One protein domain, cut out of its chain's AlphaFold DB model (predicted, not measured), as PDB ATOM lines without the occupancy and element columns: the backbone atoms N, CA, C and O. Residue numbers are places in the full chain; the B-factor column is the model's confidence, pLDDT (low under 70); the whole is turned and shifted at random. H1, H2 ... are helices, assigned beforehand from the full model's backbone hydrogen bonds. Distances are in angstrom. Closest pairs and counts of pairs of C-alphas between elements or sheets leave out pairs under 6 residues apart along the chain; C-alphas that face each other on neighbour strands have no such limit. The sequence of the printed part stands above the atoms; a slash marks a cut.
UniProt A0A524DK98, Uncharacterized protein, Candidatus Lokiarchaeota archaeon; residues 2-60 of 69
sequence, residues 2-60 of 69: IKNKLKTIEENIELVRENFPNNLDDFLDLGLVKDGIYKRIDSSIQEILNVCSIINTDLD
ATOM      1  N   ILE A   2      39.643 -35.094  50.777       94.31
ATOM      2  CA  ILE A   2      39.985 -36.483  50.389       94.31
ATOM      3  C   ILE A   2      39.695 -37.513  51.496       94.31
ATOM      4  O   ILE A   2      39.038 -38.508  51.228       94.31
ATOM      5  N   LYS A   3      40.098 -37.260  52.754       96.44
ATOM      6  CA  LYS A   3      39.841 -38.193  53.874       96.44
ATOM      7  C   LYS A   3      38.360 -38.561  54.044       96.44
ATOM      8  O   LYS A   3      38.056 -39.714  54.315       96.44
ATOM      9  N   ASN A   4      37.446 -37.606  53.852       96.62
ATOM     10  CA  ASN A   4      36.010 -37.876  53.957       96.62
ATOM     11  C   ASN A   4      35.530 -38.745  52.790       96.62
ATOM     12  O   ASN A   4      34.766 -39.671  53.016       96.62
ATOM     13  N   LYS A   5      36.035 -38.491  51.573       96.81
ATOM     14  CA  LYS A   5      35.746 -39.319  50.392       96.81
ATOM     15  C   LYS A   5      36.203 -40.764  50.596       96.81
ATOM     16  O   LYS A   5      35.445 -41.691  50.347       96.81
ATOM     17  N   LEU A   6      37.414 -40.947  51.131       98.00
ATOM     18  CA  LEU A   6      37.949 -42.269  51.471       98.00
ATOM     19  C   LEU A   6      37.095 -42.981  52.527       98.00
ATOM     20  O   LEU A   6      36.789 -44.154  52.351       98.00
ATOM     21  N   LYS A   7      36.643 -42.266  53.567       98.00
ATOM     22  CA  LYS A   7      35.724 -42.816  54.574       98.00
ATOM     23  C   LYS A   7      34.395 -43.261  53.955       98.00
ATOM     24  O   LYS A   7      33.909 -44.336  54.270       98.00
ATOM     25  N   THR A   8      33.830 -42.473  53.039       97.38
ATOM     26  CA  THR A   8      32.602 -42.845  52.319       97.38
ATOM     27  C   THR A   8      32.793 -44.090  51.451       97.38
ATOM     28  O   THR A   8      31.913 -44.947  51.422       97.38
ATOM     29  N   ILE A   9      33.936 -44.215  50.768       98.44
ATOM     30  CA  ILE A   9      34.269 -45.422  49.999       98.44
ATOM     31  C   ILE A   9      34.340 -46.632  50.935       98.44
ATOM     32  O   ILE A   9      33.727 -47.652  50.643       98.44
ATOM     33  N   GLU A  10      35.047 -46.512  52.059       98.50
ATOM     34  CA  GLU A  10      35.175 -47.580  53.056       98.50
ATOM     35  C   GLU A  10      33.808 -48.022  53.597       98.50
ATOM     36  O   GLU A  10      33.482 -49.205  53.540       98.50
ATOM     37  N   GLU A  11      32.959 -47.075  54.012       98.25
ATOM     38  CA  GLU A  11      31.601 -47.352  54.502       98.25
ATOM     39  C   GLU A  11      30.726 -48.039  53.441       98.25
ATOM     40  O   GLU A  11      29.999 -48.985  53.744       98.25
ATOM     41  N   ASN A  12      30.796 -47.597  52.181       98.19
ATOM     42  CA  ASN A  12      30.059 -48.228  51.087       98.19
ATOM     43  C   ASN A  12      30.537 -49.662  50.821       98.19
ATOM     44  O   ASN A  12      29.706 -50.538  50.589       98.19
ATOM     45  N   ILE A  13      31.853 -49.898  50.814       98.31
ATOM     46  CA  ILE A  13      32.426 -51.222  50.544       98.31
ATOM     47  C   ILE A  13      32.112 -52.194  51.678       98.31
ATOM     48  O   ILE A  13      31.766 -53.338  51.391       98.31
ATOM     49  N   GLU A  14      32.173 -51.749  52.932       98.38
ATOM     50  CA  GLU A  14      31.838 -52.609  54.066       98.38
ATOM     51  C   GLU A  14      30.356 -52.996  54.042       98.38
ATOM     52  O   GLU A  14      30.035 -54.180  54.107       98.38
ATOM     53  N   LEU A  15      29.454 -52.042  53.778       97.50
ATOM     54  CA  LEU A  15      28.029 -52.343  53.599       97.50
ATOM     55  C   LEU A  15      27.772 -53.319  52.449       97.50
ATOM     56  O   LEU A  15      26.920 -54.200  52.567       97.50
ATOM     57  N   VAL A  16      28.482 -53.174  51.325       97.75
ATOM     58  CA  VAL A  16      28.375 -54.137  50.225       97.75
ATOM     59  C   VAL A  16      28.840 -55.506  50.695       97.75
ATOM     60  O   VAL A  16      28.106 -56.464  50.500       97.75
ATOM     61  N   ARG A  17      30.004 -55.606  51.342       96.94
ATOM     62  CA  ARG A  17      30.557 -56.876  51.823       96.94
ATOM     63  C   ARG A  17      29.613 -57.584  52.795       96.94
ATOM     64  O   ARG A  17      29.417 -58.784  52.652       96.94
ATOM     65  N   GLU A  18      29.011 -56.858  53.732       96.25
ATOM     66  CA  GLU A  18      28.053 -57.406  54.703       96.25
ATOM     67  C   GLU A  18      26.776 -57.955  54.049       96.25
ATOM     68  O   GLU A  18      26.145 -58.859  54.594       96.25
ATOM     69  N   ASN A  19      26.391 -57.420  52.886       94.75
ATOM     70  CA  ASN A  19      25.150 -57.771  52.191       94.75
ATOM     71  C   ASN A  19      25.382 -58.579  50.903       94.75
ATOM     72  O   ASN A  19      24.418 -58.902  50.206       94.75
ATOM     73  N   PHE A  20      26.635 -58.890  50.554       95.75
ATOM     74  CA  PHE A  20      26.958 -59.632  49.340       95.75
ATOM     75  C   PHE A  20      26.861 -61.142  49.606       95.75
ATOM     76  O   PHE A  20      27.550 -61.656  50.488       95.75
ATOM     77  N   PRO A  21      26.032 -61.881  48.858       95.12
ATOM     78  CA  PRO A  21      25.854 -63.309  49.054       95.12
ATOM     79  C   PRO A  21      27.038 -64.121  48.521       95.12
ATOM     80  O   PRO A  21      27.807 -63.681  47.667       95.12
ATOM     81  N   ASN A  22      27.169 -65.349  49.021       94.25
ATOM     82  CA  ASN A  22      28.324 -66.211  48.753       94.25
ATOM     83  C   ASN A  22      28.235 -66.986  47.428       94.25
ATOM     84  O   ASN A  22      29.220 -67.598  47.013       94.25
ATOM     85  N   ASN A  23      27.069 -67.007  46.783       96.19
ATOM     86  CA  ASN A  23      26.856 -67.698  45.516       96.19
ATOM     87  C   ASN A  23      25.950 -66.882  44.582       96.19
ATOM     88  O   ASN A  23      25.339 -65.887  44.972       96.19
ATOM     89  N   LEU A  24      25.924 -67.303  43.318       94.56
ATOM     90  CA  LEU A  24      25.212 -66.603  42.258       94.56
ATOM     91  C   LEU A  24      23.690 -66.691  42.412       94.56
ATOM     92  O   LEU A  24      23.023 -65.691  42.170       94.56
ATOM     93  N   ASP A  25      23.151 -67.842  42.807       96.81
ATOM     94  CA  ASP A  25      21.701 -68.034  42.911       96.81
ATOM     95  C   ASP A  25      21.114 -67.095  43.978       96.81
ATOM     96  O   ASP A  25      20.217 -66.305  43.684       96.81
ATOM     97  N   ASP A  26      21.742 -67.043  45.157       96.31
ATOM     98  CA  ASP A  26      21.392 -66.108  46.230       96.31
ATOM     99  C   ASP A  26      21.521 -64.643  45.776       96.31
ATOM    100  O   ASP A  26      20.714 -63.794  46.156       96.31
ATOM    101  N   PHE A  27      22.524 -64.322  44.945       95.19
ATOM    102  CA  PHE A  27      22.682 -62.980  44.373       95.19
ATOM    103  C   PHE A  27      21.537 -62.605  43.433       95.19
ATOM    104  O   PHE A  27      21.052 -61.469  43.463       95.19
ATOM    105  N   LEU A  28      21.106 -63.537  42.583       94.38
ATOM    106  CA  LEU A  28      20.017 -63.306  41.640       94.38
ATOM    107  C   LEU A  28      18.687 -63.063  42.371       94.38
ATOM    108  O   LEU A  28      17.917 -62.195  41.938       94.38
ATOM    109  N   ASP A  29      18.494 -63.729  43.512       96.50
ATOM    110  CA  ASP A  29      17.285 -63.674  44.339       96.50
ATOM    111  C   ASP A  29      17.184 -62.439  45.256       96.50
ATOM    112  O   ASP A  29      16.123 -62.168  45.820       96.50
ATOM    113  N   LEU A  30      18.229 -61.606  45.350       95.25
ATOM    114  CA  LEU A  30      18.252 -60.391  46.186       95.25
ATOM    115  C   LEU A  30      17.186 -59.331  45.846       95.25
ATOM    116  O   LEU A  30      16.994 -58.375  46.607       95.25
ATOM    117  N   GLY A  31      16.519 -59.431  44.695       94.50
ATOM    118  CA  GLY A  31      15.498 -58.466  44.282       94.50
ATOM    119  C   GLY A  31      16.048 -57.036  44.243       94.50
ATOM    120  O   GLY A  31      17.014 -56.775  43.534       94.50
ATOM    121  N   LEU A  32      15.456 -56.118  45.015       94.81
ATOM    122  CA  LEU A  32      15.880 -54.710  45.091       94.81
ATOM    123  C   LEU A  32      17.163 -54.494  45.914       94.81
ATOM    124  O   LEU A  32      17.779 -53.433  45.825       94.81
ATOM    125  N   VAL A  33      17.596 -55.470  46.721       94.75
ATOM    126  CA  VAL A  33      18.818 -55.330  47.534       94.75
ATOM    127  C   VAL A  33      20.055 -55.226  46.637       94.75
ATOM    128  O   VAL A  33      20.941 -54.411  46.909       94.75
ATOM    129  N   LYS A  34      20.091 -55.959  45.512       95.56
ATOM    130  CA  LYS A  34      21.198 -55.868  44.543       95.56
ATOM    131  C   LYS A  34      21.304 -54.486  43.895       95.56
ATOM    132  O   LYS A  34      22.412 -54.041  43.619       95.56
ATOM    133  N   ASP A  35      20.192 -53.764  43.739       96.44
ATOM    134  CA  ASP A  35      20.209 -52.382  43.244       96.44
ATOM    135  C   ASP A  35      20.926 -51.462  44.240       96.44
ATOM    136  O   ASP A  35      21.697 -50.580  43.853       96.44
ATOM    137  N   GLY A  36      20.731 -51.711  45.540       96.69
ATOM    138  CA  GLY A  36      21.493 -51.074  46.610       96.69
ATOM    139  C   GLY A  36      22.990 -51.362  46.502       96.69
ATOM    140  O   GLY A  36      23.787 -50.426  46.560       96.69
ATOM    141  N   ILE A  37      23.371 -52.622  46.276       97.38
ATOM    142  CA  ILE A  37      24.772 -53.029  46.071       97.38
ATOM    143  C   ILE A  37      25.378 -52.293  44.869       97.38
ATOM    144  O   ILE A  37      26.419 -51.647  45.010       97.38
ATOM    145  N   TYR A  38      24.710 -52.314  43.712       97.31
ATOM    146  CA  TYR A  38      25.183 -51.620  42.512       97.31
ATOM    147  C   TYR A  38      25.362 -50.123  42.750       97.31
ATOM    148  O   TYR A  38      26.402 -49.564  42.408       97.31
ATOM    149  N   LYS A  39      24.392 -49.478  43.402       98.12
ATOM    150  CA  LYS A  39      24.452 -48.046  43.707       98.12
ATOM    151  C   LYS A  39      25.605 -47.689  44.647       98.12
ATOM    152  O   LYS A  39      26.217 -46.634  44.491       98.12
ATOM    153  N   ARG A  40      25.906 -48.541  45.631       98.19
ATOM    154  CA  ARG A  40      27.026 -48.333  46.562       98.19
ATOM    155  C   ARG A  40      28.369 -48.464  45.854       98.19
ATOM    156  O   ARG A  40      29.235 -47.621  46.067       98.19
ATOM    157  N   ILE A  41      28.516 -49.454  44.974       98.31
ATOM    158  CA  ILE A  41      29.716 -49.608  44.143       98.31
ATOM    159  C   ILE A  41      29.886 -48.421  43.191       98.31
ATOM    160  O   ILE A  41      30.970 -47.843  43.148       98.31
ATOM    161  N   ASP A  42      28.828 -48.008  42.491       98.50
ATOM    162  CA  ASP A  42      28.859 -46.845  41.596       98.50
ATOM    163  C   ASP A  42      29.264 -45.565  42.344       98.50
ATOM    164  O   ASP A  42      30.192 -44.862  41.941       98.50
ATOM    165  N   SER A  43      28.657 -45.315  43.509       98.00
ATOM    166  CA  SER A  43      29.029 -44.191  44.373       98.00
ATOM    167  C   SER A  43      30.498 -44.248  44.810       98.00
ATOM    168  O   SER A  43      31.165 -43.213  44.817       98.00
ATOM    169  N   SER A  44      31.026 -45.428  45.147       98.56
ATOM    170  CA  SER A  44      32.442 -45.592  45.495       98.56
ATOM    171  C   SER A  44      33.367 -45.305  44.313       98.56
ATOM    172  O   SER A  44      34.380 -44.630  44.488       98.56
ATOM    173  N   ILE A  45      33.014 -45.752  43.104       98.56
ATOM    174  CA  ILE A  45      33.777 -45.455  41.881       98.56
ATOM    175  C   ILE A  45      33.814 -43.943  41.630       98.56
ATOM    176  O   ILE A  45      34.886 -43.388  41.387       98.56
ATOM    177  N   GLN A  46      32.678 -43.255  41.751       98.31
ATOM    178  CA  GLN A  46      32.615 -41.799  41.600       98.31
ATOM    179  C   GLN A  46      33.495 -41.075  42.625       98.31
ATOM    180  O   GLN A  46      34.203 -40.128  42.280       98.31
ATOM    181  N   GLU A  47      33.512 -41.531  43.879       98.31
ATOM    182  CA  GLU A  47      34.370 -40.941  44.905       98.31
ATOM    183  C   GLU A  47      35.862 -41.182  44.647       98.31
ATOM    184  O   GLU A  47      36.663 -40.272  44.868       98.31
ATOM    185  N   ILE A  48      36.239 -42.344  44.102       98.25
ATOM    186  CA  ILE A  48      37.616 -42.611  43.660       98.25
ATOM    187  C   ILE A  48      38.010 -41.633  42.548       98.25
ATOM    188  O   ILE A  48      39.051 -40.982  42.648       98.25
ATOM    189  N   LEU A  49      37.163 -41.461  41.528       97.31
ATOM    190  CA  LEU A  49      37.410 -40.513  40.436       97.31
ATOM    191  C   LEU A  49      37.520 -39.071  40.944       97.31
ATOM    192  O   LEU A  49      38.401 -38.326  40.516       97.31
ATOM    193  N   ASN A  50      36.680 -38.691  41.907       96.81
ATOM    194  CA  ASN A  50      36.758 -37.390  42.564       96.81
ATOM    195  C   ASN A  50      38.094 -37.197  43.293       96.81
ATOM    196  O   ASN A  50      38.689 -36.126  43.199       96.81
ATOM    197  N   VAL A  51      38.591 -38.215  44.005       96.62
ATOM    198  CA  VAL A  51      39.913 -38.165  44.650       96.62
ATOM    199  C   VAL A  51      41.024 -38.022  43.610       96.62
ATOM    200  O   VAL A  51      41.880 -37.156  43.775       96.62
ATOM    201  N   CYS A  52      40.989 -38.799  42.523       95.06
ATOM    202  CA  CYS A  52      41.947 -38.669  41.423       95.06
ATOM    203  C   CYS A  52      41.934 -37.258  40.822       95.06
ATOM    204  O   CYS A  52      42.995 -36.692  40.594       95.06
ATOM    205  N   SER A  53      40.753 -36.670  40.619       93.62
ATOM    206  CA  SER A  53      40.604 -35.309  40.094       93.62
ATOM    207  C   SER A  53      41.193 -34.246  41.031       93.62
ATOM    208  O   SER A  53      41.925 -33.367  40.575       93.62
ATOM    209  N   ILE A  54      40.950 -34.365  42.346       93.56
ATOM    210  CA  ILE A  54      41.538 -33.468  43.356       93.56
ATOM    211  C   ILE A  54      43.061 -33.569  43.319       93.56
ATOM    212  O   ILE A  54      43.730 -32.555  43.199       93.56
ATOM    213  N   ILE A  55      43.612 -34.786  43.357       92.88
ATOM    214  CA  ILE A  55      45.065 -34.997  43.323       92.88
ATOM    215  C   ILE A  55      45.663 -34.434  42.032       92.88
ATOM    216  O   ILE A  55      46.677 -33.746  42.077       92.88
ATOM    217  N   ASN A  56      45.033 -34.708  40.888       90.88
ATOM    218  CA  ASN A  56      45.511 -34.253  39.587       90.88
ATOM    219  C   ASN A  56      45.533 -32.723  39.480       90.88
ATOM    220  O   ASN A  56      46.449 -32.170  38.882       90.88
ATOM    221  N   THR A  57      44.547 -32.051  40.077       90.44
ATOM    222  CA  THR A  57      44.448 -30.587  40.091       90.44
ATOM    223  C   THR A  57      45.413 -29.965  41.098       90.44
ATOM    224  O   THR A  57      46.146 -29.046  40.751       90.44
ATOM    225  N   ASP A  58      45.456 -30.482  42.329       91.75
ATOM    226  CA  ASP A  58      46.282 -29.937  43.416       91.75
ATOM    227  C   ASP A  58      47.784 -30.072  43.130       91.75
ATOM    228  O   ASP A  58      48.581 -29.248  43.575       91.75
ATOM    229  N   LEU A  59      48.173 -31.122  42.405       90.00
ATOM    230  CA  LEU A  59      49.560 -31.388  42.026       90.00
ATOM    231  C   LEU A  59      49.895 -30.936  40.598       90.00
ATOM    232  O   LEU A  59      51.011 -31.192  40.152       90.00
ATOM    233  N   ASP A  60      48.947 -30.309  39.894       85.88
ATOM    234  CA  ASP A  60      49.077 -29.904  38.487       85.88
ATOM    235  C   ASP A  60      49.642 -31.032  37.600       85.88
ATOM    236  O   ASP A  60      50.513 -30.849  36.753       85.88
TER     237      ASP A  60
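What this domain is: This is residues 2 to 60 of the 69 residues of an uncharacterized protein of Candidatus Lokiarchaeota archaeon (UniProt A0A524DK98). Two long helices, H1 and H3, lie side by side and run opposite ways, and the short helix H2 sits at the turn between them, beyond the end of H1 and the beginning of H3. H3 is the longer of the two, and its last part runs on past the beginning of H1. The printed part has 59 residues with three named helices in the order H1, H2, H3 and no named strand; the class is all helix. The whole is loose, with a radius of gyration of the C-alphas of 14.4 A, and its outline is a rod spanning 47 by 16 by 14 A.

Where its parts are: Find C-alpha 2 at (39.985, -36.483, 50.389); from there H1, residues 2 to 19, runs 26.0 A to C-alpha 19 at (25.150, -57.771, 52.191). Next look at residues 24 to 29, the six residues of H2. H3 begins at C-alpha 33 and holds residues 33 to 58; follow it for 37.6 A to C-alpha 58 at (46.282, -29.937, 43.416).

How they stand to each other: Look first at Ile 9 and Ser 44, where H1 and H3 touch: their C-alphas, the closest of the two helices, are 4.9 A apart. The two helices run opposite ways at a shallow tilt of 20 degrees. H2 and H3 are close but not clearly touching, and their closest C-alphas, those of Phe 27 and Lys 34, are 7.3 A apart. The lines of H2 and H3 are only just about perpendicular, at 71 degrees. H1 and H2 are apart. In H1, H2 and H3 every O i to N i+4 pair is within hydrogen-bond range.

The domain as a whole: The two C-alphas farthest apart are those of Asp 25 and Asp 60, at 47.1 A. The printed part has no cut, and the links from H1 to H2 and from H2 to H3 are both tight. In the B-factor column you will find a mean pLDDT of 96.0 for the printed part of this model, and no printed residue is under 70.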